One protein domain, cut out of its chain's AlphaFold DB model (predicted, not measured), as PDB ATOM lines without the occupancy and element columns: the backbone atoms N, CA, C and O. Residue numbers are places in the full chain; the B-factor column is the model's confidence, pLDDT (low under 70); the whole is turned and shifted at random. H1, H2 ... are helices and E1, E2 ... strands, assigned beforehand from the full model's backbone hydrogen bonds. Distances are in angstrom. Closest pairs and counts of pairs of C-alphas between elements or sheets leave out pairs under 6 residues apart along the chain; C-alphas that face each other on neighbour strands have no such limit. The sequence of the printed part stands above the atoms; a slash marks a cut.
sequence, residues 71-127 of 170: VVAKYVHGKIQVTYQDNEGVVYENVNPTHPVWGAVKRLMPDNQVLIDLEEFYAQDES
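Overview. This is residues 71 to 127 of the 170 residues of an uncharacterized protein of Sphingobacterium spiritivorum (UniProt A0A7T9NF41). A two-stranded antiparallel hairpin, E1 and E2, has two helices on one side of it: the short H1 near the end where E1 begins and E2 ends, and the longer H2, which comes near both strands with its residues 113 to 121 and runs on to the last printed residue. The two helices run opposite ways but are only close to each other, and between E2 and H1 a long stretch without a named element, residues 86 to 101, first folds back beside the end of E2. The printed part has 57 residues, with two named strands and then two named helices in the order E1, E2, H1, H2; the class is mixed, helices and strands. It is compact, with a radius of gyration of the C-alphas of 11.0 A, and its outline is elongated, spanning 35 by 23 by 18 A.

Arrangement. The sheet has two strands, E1, residues 71 to 76, and E2, residues 79 to 85. They form a hairpin and are antiparallel, with 158 degrees between their directions. The C-alphas of 73 and 82 face each other at 4.4 A; N 74 and O 81, at 2.9 A, and N 83 and O 72, at 2.8 A, are within hydrogen-bond range. Residues 84 to 85 of E2 also pair, antiparallel, with residues 91 to 92. H2 is residues 113 to 127. Its closest C-alphas to E1 are those of Val 114 and Ala 73, 6.6 A apart, and to E2 those of Leu 118 and Ile 80, 6.7 A apart. H1 is residues 102 to 108. Its closest C-alphas to E1 are those of Val 105 and Val 71, 6.2 A apart, and to E2 those of Val 105 and Tyr 84, 6.8 A apart. H1 and H2 are close but not clearly touching, their closest C-alphas being those of Lys 106 and Leu 115, 7.8 A apart. They stand at a shallow tilt of 22 degrees, opposite ways. In H1 and H2 every O i to N i+4 pair is within hydrogen-bond range.

Along the chain. E1 begins at C-alpha 71, (-20.991, 68.781, -64.071), and is 15.2 A from first to last C-alpha. E2 measures 19.6 A. H1, 10.0 A long, begins at C-alpha 102, (-30.864, 66.741, -62.073). H2, 21.1 A long, ends at C-alpha 127, (-46.725, 75.335, -71.076).

Size, cuts and confidence. The two C-alphas farthest apart are those of Glu 88 and Ser 127, at 36.1 A. The printed part has no cut. The link from E2 to H1, 16 residues, is long; the links from E1 to E2 and from H1 to H2 are tight. The mean pLDDT of the printed part is 82.6, and residues 124 to 127, which belong to H2, are under 70.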
ATOM      1  N   VAL A  71     -20.016  68.272 -63.115       86.38
ATOM      2  CA  VAL A  71     -20.991  68.781 -64.071       86.38
ATOM      3  C   VAL A  71     -20.254  69.593 -65.114       86.38
ATOM      4  O   VAL A  71     -19.437  70.456 -64.798       86.38
ATOM      5  N   VAL A  72     -20.561  69.322 -66.375       86.75
ATOM      6  CA  VAL A  72     -20.155  70.155 -67.500       86.75
ATOM      7  C   VAL A  72     -21.411  70.529 -68.263       86.75
ATOM      8  O   VAL A  72     -22.022  69.683 -68.910       86.75
ATOM      9  N   ALA A  73     -21.788  71.800 -68.196       86.06
ATOM     10  CA  ALA A  73     -22.824  72.378 -69.038       86.06
ATOM     11  C   ALA A  73     -22.154  73.178 -70.158       86.06
ATOM     12  O   ALA A  73     -21.310  74.037 -69.894       86.06
ATOM     13  N   LYS A  74     -22.492  72.882 -71.414       85.75
ATOM     14  CA  LYS A  74     -21.935  73.565 -72.587       85.75
ATOM     15  C   LYS A  74     -22.990  73.774 -73.663       85.75
ATOM     16  O   LYS A  74     -23.868  72.940 -73.863       85.75
ATOM     17  N   TYR A  75     -22.843  74.862 -74.407       80.69
ATOM     18  CA  TYR A  75     -23.598  75.102 -75.630       80.69
ATOM     19  C   TYR A  75     -22.897  74.420 -76.808       80.69
ATOM     20  O   TYR A  75     -21.753  74.734 -77.135       80.69
ATOM     21  N   VAL A  76     -23.577  73.472 -77.451       79.81
ATOM     22  CA  VAL A  76     -23.072  72.711 -78.599       79.81
ATOM     23  C   VAL A  76     -24.119  72.770 -79.709       79.81
ATOM     24  O   VAL A  76     -25.233  72.285 -79.543       79.81
ATOM     25  N   HIS A  77     -23.773  73.379 -80.848       78.69
ATOM     26  CA  HIS A  77     -24.663  73.532 -82.014       78.69
ATOM     27  C   HIS A  77     -26.028  74.176 -81.692       78.69
ATOM     28  O   HIS A  77     -27.063  73.739 -82.190       78.69
ATOM     29  N   GLY A  78     -26.043  75.197 -80.828       76.56
ATOM     30  CA  GLY A  78     -27.279  75.880 -80.422       76.56
ATOM     31  C   GLY A  78     -28.166  75.075 -79.468       76.56
ATOM     32  O   GLY A  78     -29.280  75.497 -79.182       76.56
ATOM     33  N   LYS A  79     -27.688  73.932 -78.961       78.06
ATOM     34  CA  LYS A  79     -28.351  73.144 -77.918       78.06
ATOM     35  C   LYS A  79     -27.505  73.136 -76.654       78.06
ATOM     36  O   LYS A  79     -26.277  73.065 -76.719       78.06
ATOM     37  N   ILE A  80     -28.165  73.185 -75.506       82.19
ATOM     38  CA  ILE A  80     -27.506  73.031 -74.214       82.19
ATOM     39  C   ILE A  80     -27.305  71.535 -73.972       82.19
ATOM     40  O   ILE A  80     -28.257  70.758 -73.998       82.19
ATOM     41  N   GLN A  81     -26.058  71.130 -73.757       85.94
ATOM     42  CA  GLN A  81     -25.697  69.779 -73.356       85.94
ATOM     43  C   GLN A  81     -25.134  69.813 -71.943       85.94
ATOM     44  O   GLN A  81     -24.142  70.496 -71.678       85.94
ATOM     45  N   VAL A  82     -25.759  69.043 -71.056       88.62
ATOM     46  CA  VAL A  82     -25.288  68.841 -69.689       88.62
ATOM     47  C   VAL A  82     -24.780  67.415 -69.564       88.62
ATOM     48  O   VAL A  82     -25.496  66.457 -69.860       88.62
ATOM     49  N   THR A  83     -23.534  67.282 -69.133       89.38
ATOM     50  CA  THR A  83     -22.913  66.006 -68.794       89.38
ATOM     51  C   THR A  83     -22.665  65.983 -67.294       89.38
ATOM     52  O   THR A  83     -22.070  66.917 -66.752       89.38
ATOM     53  N   TYR A  84     -23.116  64.924 -66.633       89.94
ATOM     54  CA  TYR A  84     -22.910  64.687 -65.210       89.94
ATOM     55  C   TYR A  84     -22.083  63.420 -65.021       89.94
ATOM     56  O   TYR A  84     -22.366  62.410 -65.653       89.94
ATOM     57  N   GLN A  85     -21.081  63.466 -64.159       87.88
ATOM     58  CA  GLN A  85     -20.329  62.303 -63.712       87.88
ATOM     59  C   GLN A  85     -20.559  62.137 -62.215       87.88
ATOM     60  O   GLN A  85     -20.389  63.108 -61.477       87.88
ATOM     61  N   ASP A  86     -20.954  60.945 -61.780       84.62
ATOM     62  CA  ASP A  86     -21.170  60.650 -60.363       84.62
ATOM     63  C   ASP A  86     -19.886  60.205 -59.639       84.62
ATOM     64  O   ASP A  86     -18.815  60.079 -60.240       84.62
ATOM     65  N   ASN A  87     -20.005  59.950 -58.332       80.00
ATOM     66  CA  ASN A  87     -18.894  59.501 -57.486       80.00
ATOM     67  C   ASN A  87     -18.371  58.098 -57.831       80.00
ATOM     68  O   ASN A  87     -17.289  57.721 -57.382       80.00
ATOM     69  N   GLU A  88     -19.134  57.320 -58.601       76.62
ATOM     70  CA  GLU A  88     -18.753  55.987 -59.072       76.62
ATOM     71  C   GLU A  88     -18.057  56.049 -60.442       76.62
ATOM     72  O   GLU A  88     -17.504  55.052 -60.909       76.62
ATOM     73  N   GLY A  89     -18.026  57.227 -61.079       77.00
ATOM     74  CA  GLY A  89     -17.443  57.431 -62.400       77.00
ATOM     75  C   GLY A  89     -18.405  57.228 -63.559       77.00
ATOM     76  O   GLY A  89     -17.970  57.299 -64.709       77.00
ATOM     77  N   VAL A  90     -19.692  57.014 -63.287       80.12
ATOM     78  CA  VAL A  90     -20.718  56.876 -64.317       80.12
ATOM     79  C   VAL A  90     -20.990  58.241 -64.929       80.12
ATOM     80  O   VAL A  90     -21.308  59.206 -64.235       80.12
ATOM     81  N   VAL A  91     -20.859  58.317 -66.254       85.94
ATOM     82  CA  VAL A  91     -21.099  59.535 -67.030       85.94
ATOM     83  C   VAL A  91     -22.487  59.474 -67.657       85.94
ATOM     84  O   VAL A  91     -22.787  58.595 -68.462       85.94
ATOM     85  N   TYR A  92     -23.318  60.447 -67.310       86.06
ATOM     86  CA  TYR A  92     -24.637  60.696 -67.867       86.06
ATOM     87  C   TYR A  92     -24.543  61.859 -68.854       86.06
ATOM     88  O   TYR A  92     -24.191  62.979 -68.482       86.06
ATOM     89  N   GLU A  93     -24.853  61.603 -70.122       87.94
ATOM     90  CA  GLU A  93     -24.870  62.620 -71.174       87.94
ATOM     91  C   GLU A  93     -26.284  63.157 -71.415       87.94
ATOM     92  O   GLU A  93     -27.266  62.435 -71.264       87.94
ATOM     93  N   ASN A  94     -26.383  64.416 -71.855       85.69
ATOM     94  CA  ASN A  94     -27.649  65.092 -72.169       85.69
ATOM     95  C   ASN A  94     -28.654  65.065 -71.005       85.69
ATOM     96  O   ASN A  94     -29.852  64.856 -71.198       85.69
ATOM     97  N   VAL A  95     -28.150  65.283 -69.790       87.88
ATOM     98  CA  VAL A  95     -28.975  65.374 -68.587       87.88
ATOM     99  C   VAL A  95     -29.890  66.591 -68.701       87.88
ATOM    100  O   VAL A  95     -29.446  67.687 -69.036       87.88
ATOM    101  N   ASN A  96     -31.174  66.395 -68.431       88.06
ATOM    102  CA  ASN A  96     -32.195  67.431 -68.528       88.06
ATOM    103  C   ASN A  96     -32.936  67.600 -67.186       88.06
ATOM    104  O   ASN A  96     -32.753  66.766 -66.292       88.06
ATOM    105  N   PRO A  97     -33.795  68.628 -67.045       88.25
ATOM    106  CA  PRO A  97     -34.540  68.887 -65.811       88.25
ATOM    107  C   PRO A  97     -35.426  67.737 -65.314       88.25
ATOM    108  O   PRO A  97     -35.693  67.637 -64.120       88.25
ATOM    109  N   THR A  98     -35.842  66.834 -66.205       86.31
ATOM    110  CA  THR A  98     -36.658  65.657 -65.858       86.31
ATOM    111  C   THR A  98     -35.830  64.442 -65.415       86.31
ATOM    112  O   THR A  98     -36.384  63.443 -64.960       86.31
ATOM    113  N   HIS A  99     -34.501  64.494 -65.544       86.25
ATOM    114  CA  HIS A  99     -33.619  63.372 -65.237       86.25
ATOM    115  C   HIS A  99     -33.449  63.196 -63.712       86.25
ATOM    116  O   HIS A  99     -33.253  64.185 -63.005       86.25
ATOM    117  N   PRO A 100     -33.414  61.961 -63.169       87.50
ATOM    118  CA  PRO A 100     -33.316  61.722 -61.720       87.50
ATOM    119  C   PRO A 100     -32.064  62.329 -61.064       87.50
ATOM    120  O   PRO A 100     -32.079  62.677 -59.887       87.50
ATOM    121  N   VAL A 101     -30.982  62.496 -61.830       89.81
ATOM    122  CA  VAL A 101     -29.726  63.109 -61.350       89.81
ATOM    123  C   VAL A 101     -29.728  64.644 -61.408       89.81
ATOM    124  O   VAL A 101     -28.761  65.268 -60.980       89.81
ATOM    125  N   TRP A 102     -30.796  65.283 -61.907       89.06
ATOM    126  CA  TRP A 102     -30.864  66.741 -62.073       89.06
ATOM    127  C   TRP A 102     -30.686  67.502 -60.755       89.06
ATOM    128  O   TRP A 102     -29.996  68.518 -60.701       89.06
ATOM    129  N   GLY A 103     -31.215  66.965 -59.651       85.50
ATOM    130  CA  GLY A 103     -31.000  67.540 -58.322       85.50
ATOM    131  C   GLY A 103     -29.518  67.614 -57.929       85.50
ATOM    132  O   GLY A 103     -29.092  68.595 -57.320       85.50
ATOM    133  N   ALA A 104     -28.713  66.621 -58.324       85.69
ATOM    134  CA  ALA A 104     -27.266  66.630 -58.096       85.69
ATOM    135  C   ALA A 104     -26.563  67.663 -58.990       85.69
ATOM    136  O   ALA A 104     -25.694  68.396 -58.519       85.69
ATOM    137  N   VAL A 105     -27.003  67.798 -60.246       87.31
ATOM    138  CA  VAL A 105     -26.504  68.819 -61.180       87.31
ATOM    139  C   VAL A 105     -26.694  70.231 -60.614       87.31
ATOM    140  O   VAL A 105     -25.733  70.998 -60.544       87.31
ATOM    141  N   LYS A 106     -27.902  70.559 -60.134       88.62
ATOM    142  CA  LYS A 106     -28.202  71.869 -59.526       88.62
ATOM    143  C   LYS A 106     -27.389  72.139 -58.265       88.62
ATOM    144  O   LYS A 106     -26.973  73.267 -58.033       88.62
ATOM    145  N   ARG A 107     -27.149  71.110 -57.450       86.25
ATOM    146  CA  ARG A 107     -26.343  71.235 -56.228       86.25
ATOM    147  C   ARG A 107     -24.900  71.643 -56.532       86.25
ATOM    148  O   ARG A 107     -24.311  72.389 -55.758       86.25
ATOM    149  N   LEU A 108     -24.337  71.153 -57.635       84.88
ATOM    150  CA  LEU A 108     -22.949  71.418 -58.030       84.88
ATOM    151  C   LEU A 108     -22.783  72.739 -58.788       84.88
ATOM    152  O   LEU A 108     -21.690  73.301 -58.807       84.88
ATOM    153  N   MET A 109     -23.849  73.235 -59.416       84.62
ATOM    154  CA  MET A 109     -23.844  74.459 -60.219       84.62
ATOM    155  C   MET A 109     -25.111  75.307 -59.971       84.62
ATOM    156  O   MET A 109     -25.896  75.502 -60.899       84.62
ATOM    157  N   PRO A 110     -25.330  75.819 -58.745       77.94
ATOM    158  CA  PRO A 110     -26.587  76.476 -58.368       77.94
ATOM    159  C   PRO A 110     -26.888  77.752 -59.168       77.94
ATOM    160  O   PRO A 110     -28.043  77.982 -59.515       77.94
ATOM    161  N   ASP A 111     -25.858  78.524 -59.527       80.25
ATOM    162  CA  ASP A 111     -25.997  79.834 -60.185       80.25
ATOM    163  C   ASP A 111     -25.541  79.817 -61.656       80.25
ATOM    164  O   ASP A 111     -25.109  80.830 -62.213       80.25
ATOM    165  N   ASN A 112     -25.558  78.650 -62.307       85.62
ATOM    166  CA  ASN A 112     -25.111  78.552 -63.694       85.62
ATOM    167  C   ASN A 112     -26.218  78.986 -64.663       85.62
ATOM    168  O   ASN A 112     -27.205  78.274 -64.846       85.62
ATOM    169  N   GLN A 113     -25.989  80.109 -65.353       83.31
ATOM    170  CA  GLN A 113     -26.901  80.659 -66.359       83.31
ATOM    171  C   GLN A 113     -27.321  79.630 -67.420       83.31
ATOM    172  O   GLN A 113     -28.483  79.576 -67.788       83.31
ATOM    173  N   VAL A 114     -26.414  78.746 -67.849       83.81
ATOM    174  CA  VAL A 114     -26.701  77.706 -68.850       83.81
ATOM    175  C   VAL A 114     -27.747  76.704 -68.350       83.81
ATOM    176  O   VAL A 114     -28.542  76.197 -69.135       83.81
ATOM    177  N   LEU A 115     -27.748  76.392 -67.052       85.81
ATOM    178  CA  LEU A 115     -28.751  75.503 -66.460       85.81
ATOM    179  C   LEU A 115     -30.087  76.226 -66.283       85.81
ATOM    180  O   LEU A 115     -31.123  75.613 -66.508       85.81
ATOM    181  N   ILE A 116     -30.057  77.514 -65.933       85.38
ATOM    182  CA  ILE A 116     -31.255  78.356 -65.828       85.38
ATOM    183  C   ILE A 116     -31.941  78.471 -67.197       85.38
ATOM    184  O   ILE A 116     -33.134  78.201 -67.294       85.38
ATOM    185  N   ASP A 117     -31.184  78.760 -68.260       84.69
ATOM    186  CA  ASP A 117     -31.695  78.821 -69.636       84.69
ATOM    187  C   ASP A 117     -32.289  77.466 -70.074       84.69
ATOM    188  O   ASP A 117     -33.295  77.410 -70.785       84.69
ATOM    189  N   LEU A 118     -31.680  76.353 -69.641       84.19
ATOM    190  CA  LEU A 118     -32.193  75.009 -69.909       84.19
ATOM    191  C   LEU A 118     -33.509  74.748 -69.172       84.19
ATOM    192  O   LEU A 118     -34.439  74.212 -69.766       84.19
ATOM    193  N   GLU A 119     -33.606  75.114 -67.894       85.75
ATOM    194  CA  GLU A 119     -34.851  74.991 -67.128       85.75
ATOM    195  C   GLU A 119     -35.959  75.849 -67.731       85.75
ATOM    196  O   GLU A 119     -37.078  75.366 -67.872       85.75
ATOM    197  N   GLU A 120     -35.651  77.076 -68.149       86.06
ATOM    198  CA  GLU A 120     -36.611  77.956 -68.809       86.06
ATOM    199  C   GLU A 120     -37.098  77.361 -70.138       86.06
ATOM    200  O   GLU A 120     -38.301  77.344 -70.400       86.06
ATOM    201  N   PHE A 121     -36.194  76.790 -70.942       82.50
ATOM    202  CA  PHE A 121     -36.552  76.102 -72.184       82.50
ATOM    203  C   PHE A 121     -37.510  74.924 -71.942       82.50
ATOM    204  O   PHE A 121     -38.515  74.789 -72.638       82.50
ATOM    205  N   TYR A 122     -37.238  74.090 -70.934       81.56
ATOM    206  CA  TYR A 122     -38.100  72.952 -70.591       81.56
ATOM    207  C   TYR A 122     -39.421  73.382 -69.931       81.56
ATOM    208  O   TYR A 122     -40.458  72.781 -70.197       81.56
ATOM    209  N   ALA A 123     -39.416  74.444 -69.123       78.69
ATOM    210  CA  ALA A 123     -40.623  75.000 -68.512       78.69
ATOM    211  C   ALA A 123     -41.563  75.626 -69.558       78.69
ATOM    212  O   ALA A 123     -42.785  75.570 -69.418       78.69
ATOM    213  N   GLN A 124     -41.010  76.204 -70.630       69.38
ATOM    214  CA  GLN A 124     -41.801  76.690 -71.760       69.38
ATOM    215  C   GLN A 124     -42.423  75.537 -72.562       69.38
ATOM    216  O   GLN A 124     -43.570  75.667 -72.996       69.38
ATOM    217  N   ASP A 125     -41.735  74.400 -72.696       58.62
ATOM    218  CA  ASP A 125     -42.279  73.191 -73.340       58.62
ATOM    219  C   ASP A 125     -43.404  72.542 -72.493       58.62
ATOM    220  O   ASP A 125     -44.390  72.036 -73.030       58.62
ATOM    221  N   GLU A 126     -43.356  72.671 -71.158       53.28
ATOM    222  CA  GLU A 126     -44.463  72.287 -70.260       53.28
ATOM    223  C   GLU A 126     -45.693  73.215 -70.352       53.28
ATOM    224  O   GLU A 126     -46.794  72.832 -69.948       53.28
ATOM    225  N   SER A 127     -45.581  74.412 -70.944       46.28
ATOM    226  CA  SER A 127     -46.725  75.335 -71.076       46.28
ATOM    227  C   SER A 127     -47.731  74.955 -72.176       46.28
ATOM    228  O   SER A 127     -48.771  75.603 -72.317       46.28
TER     229      SER A 127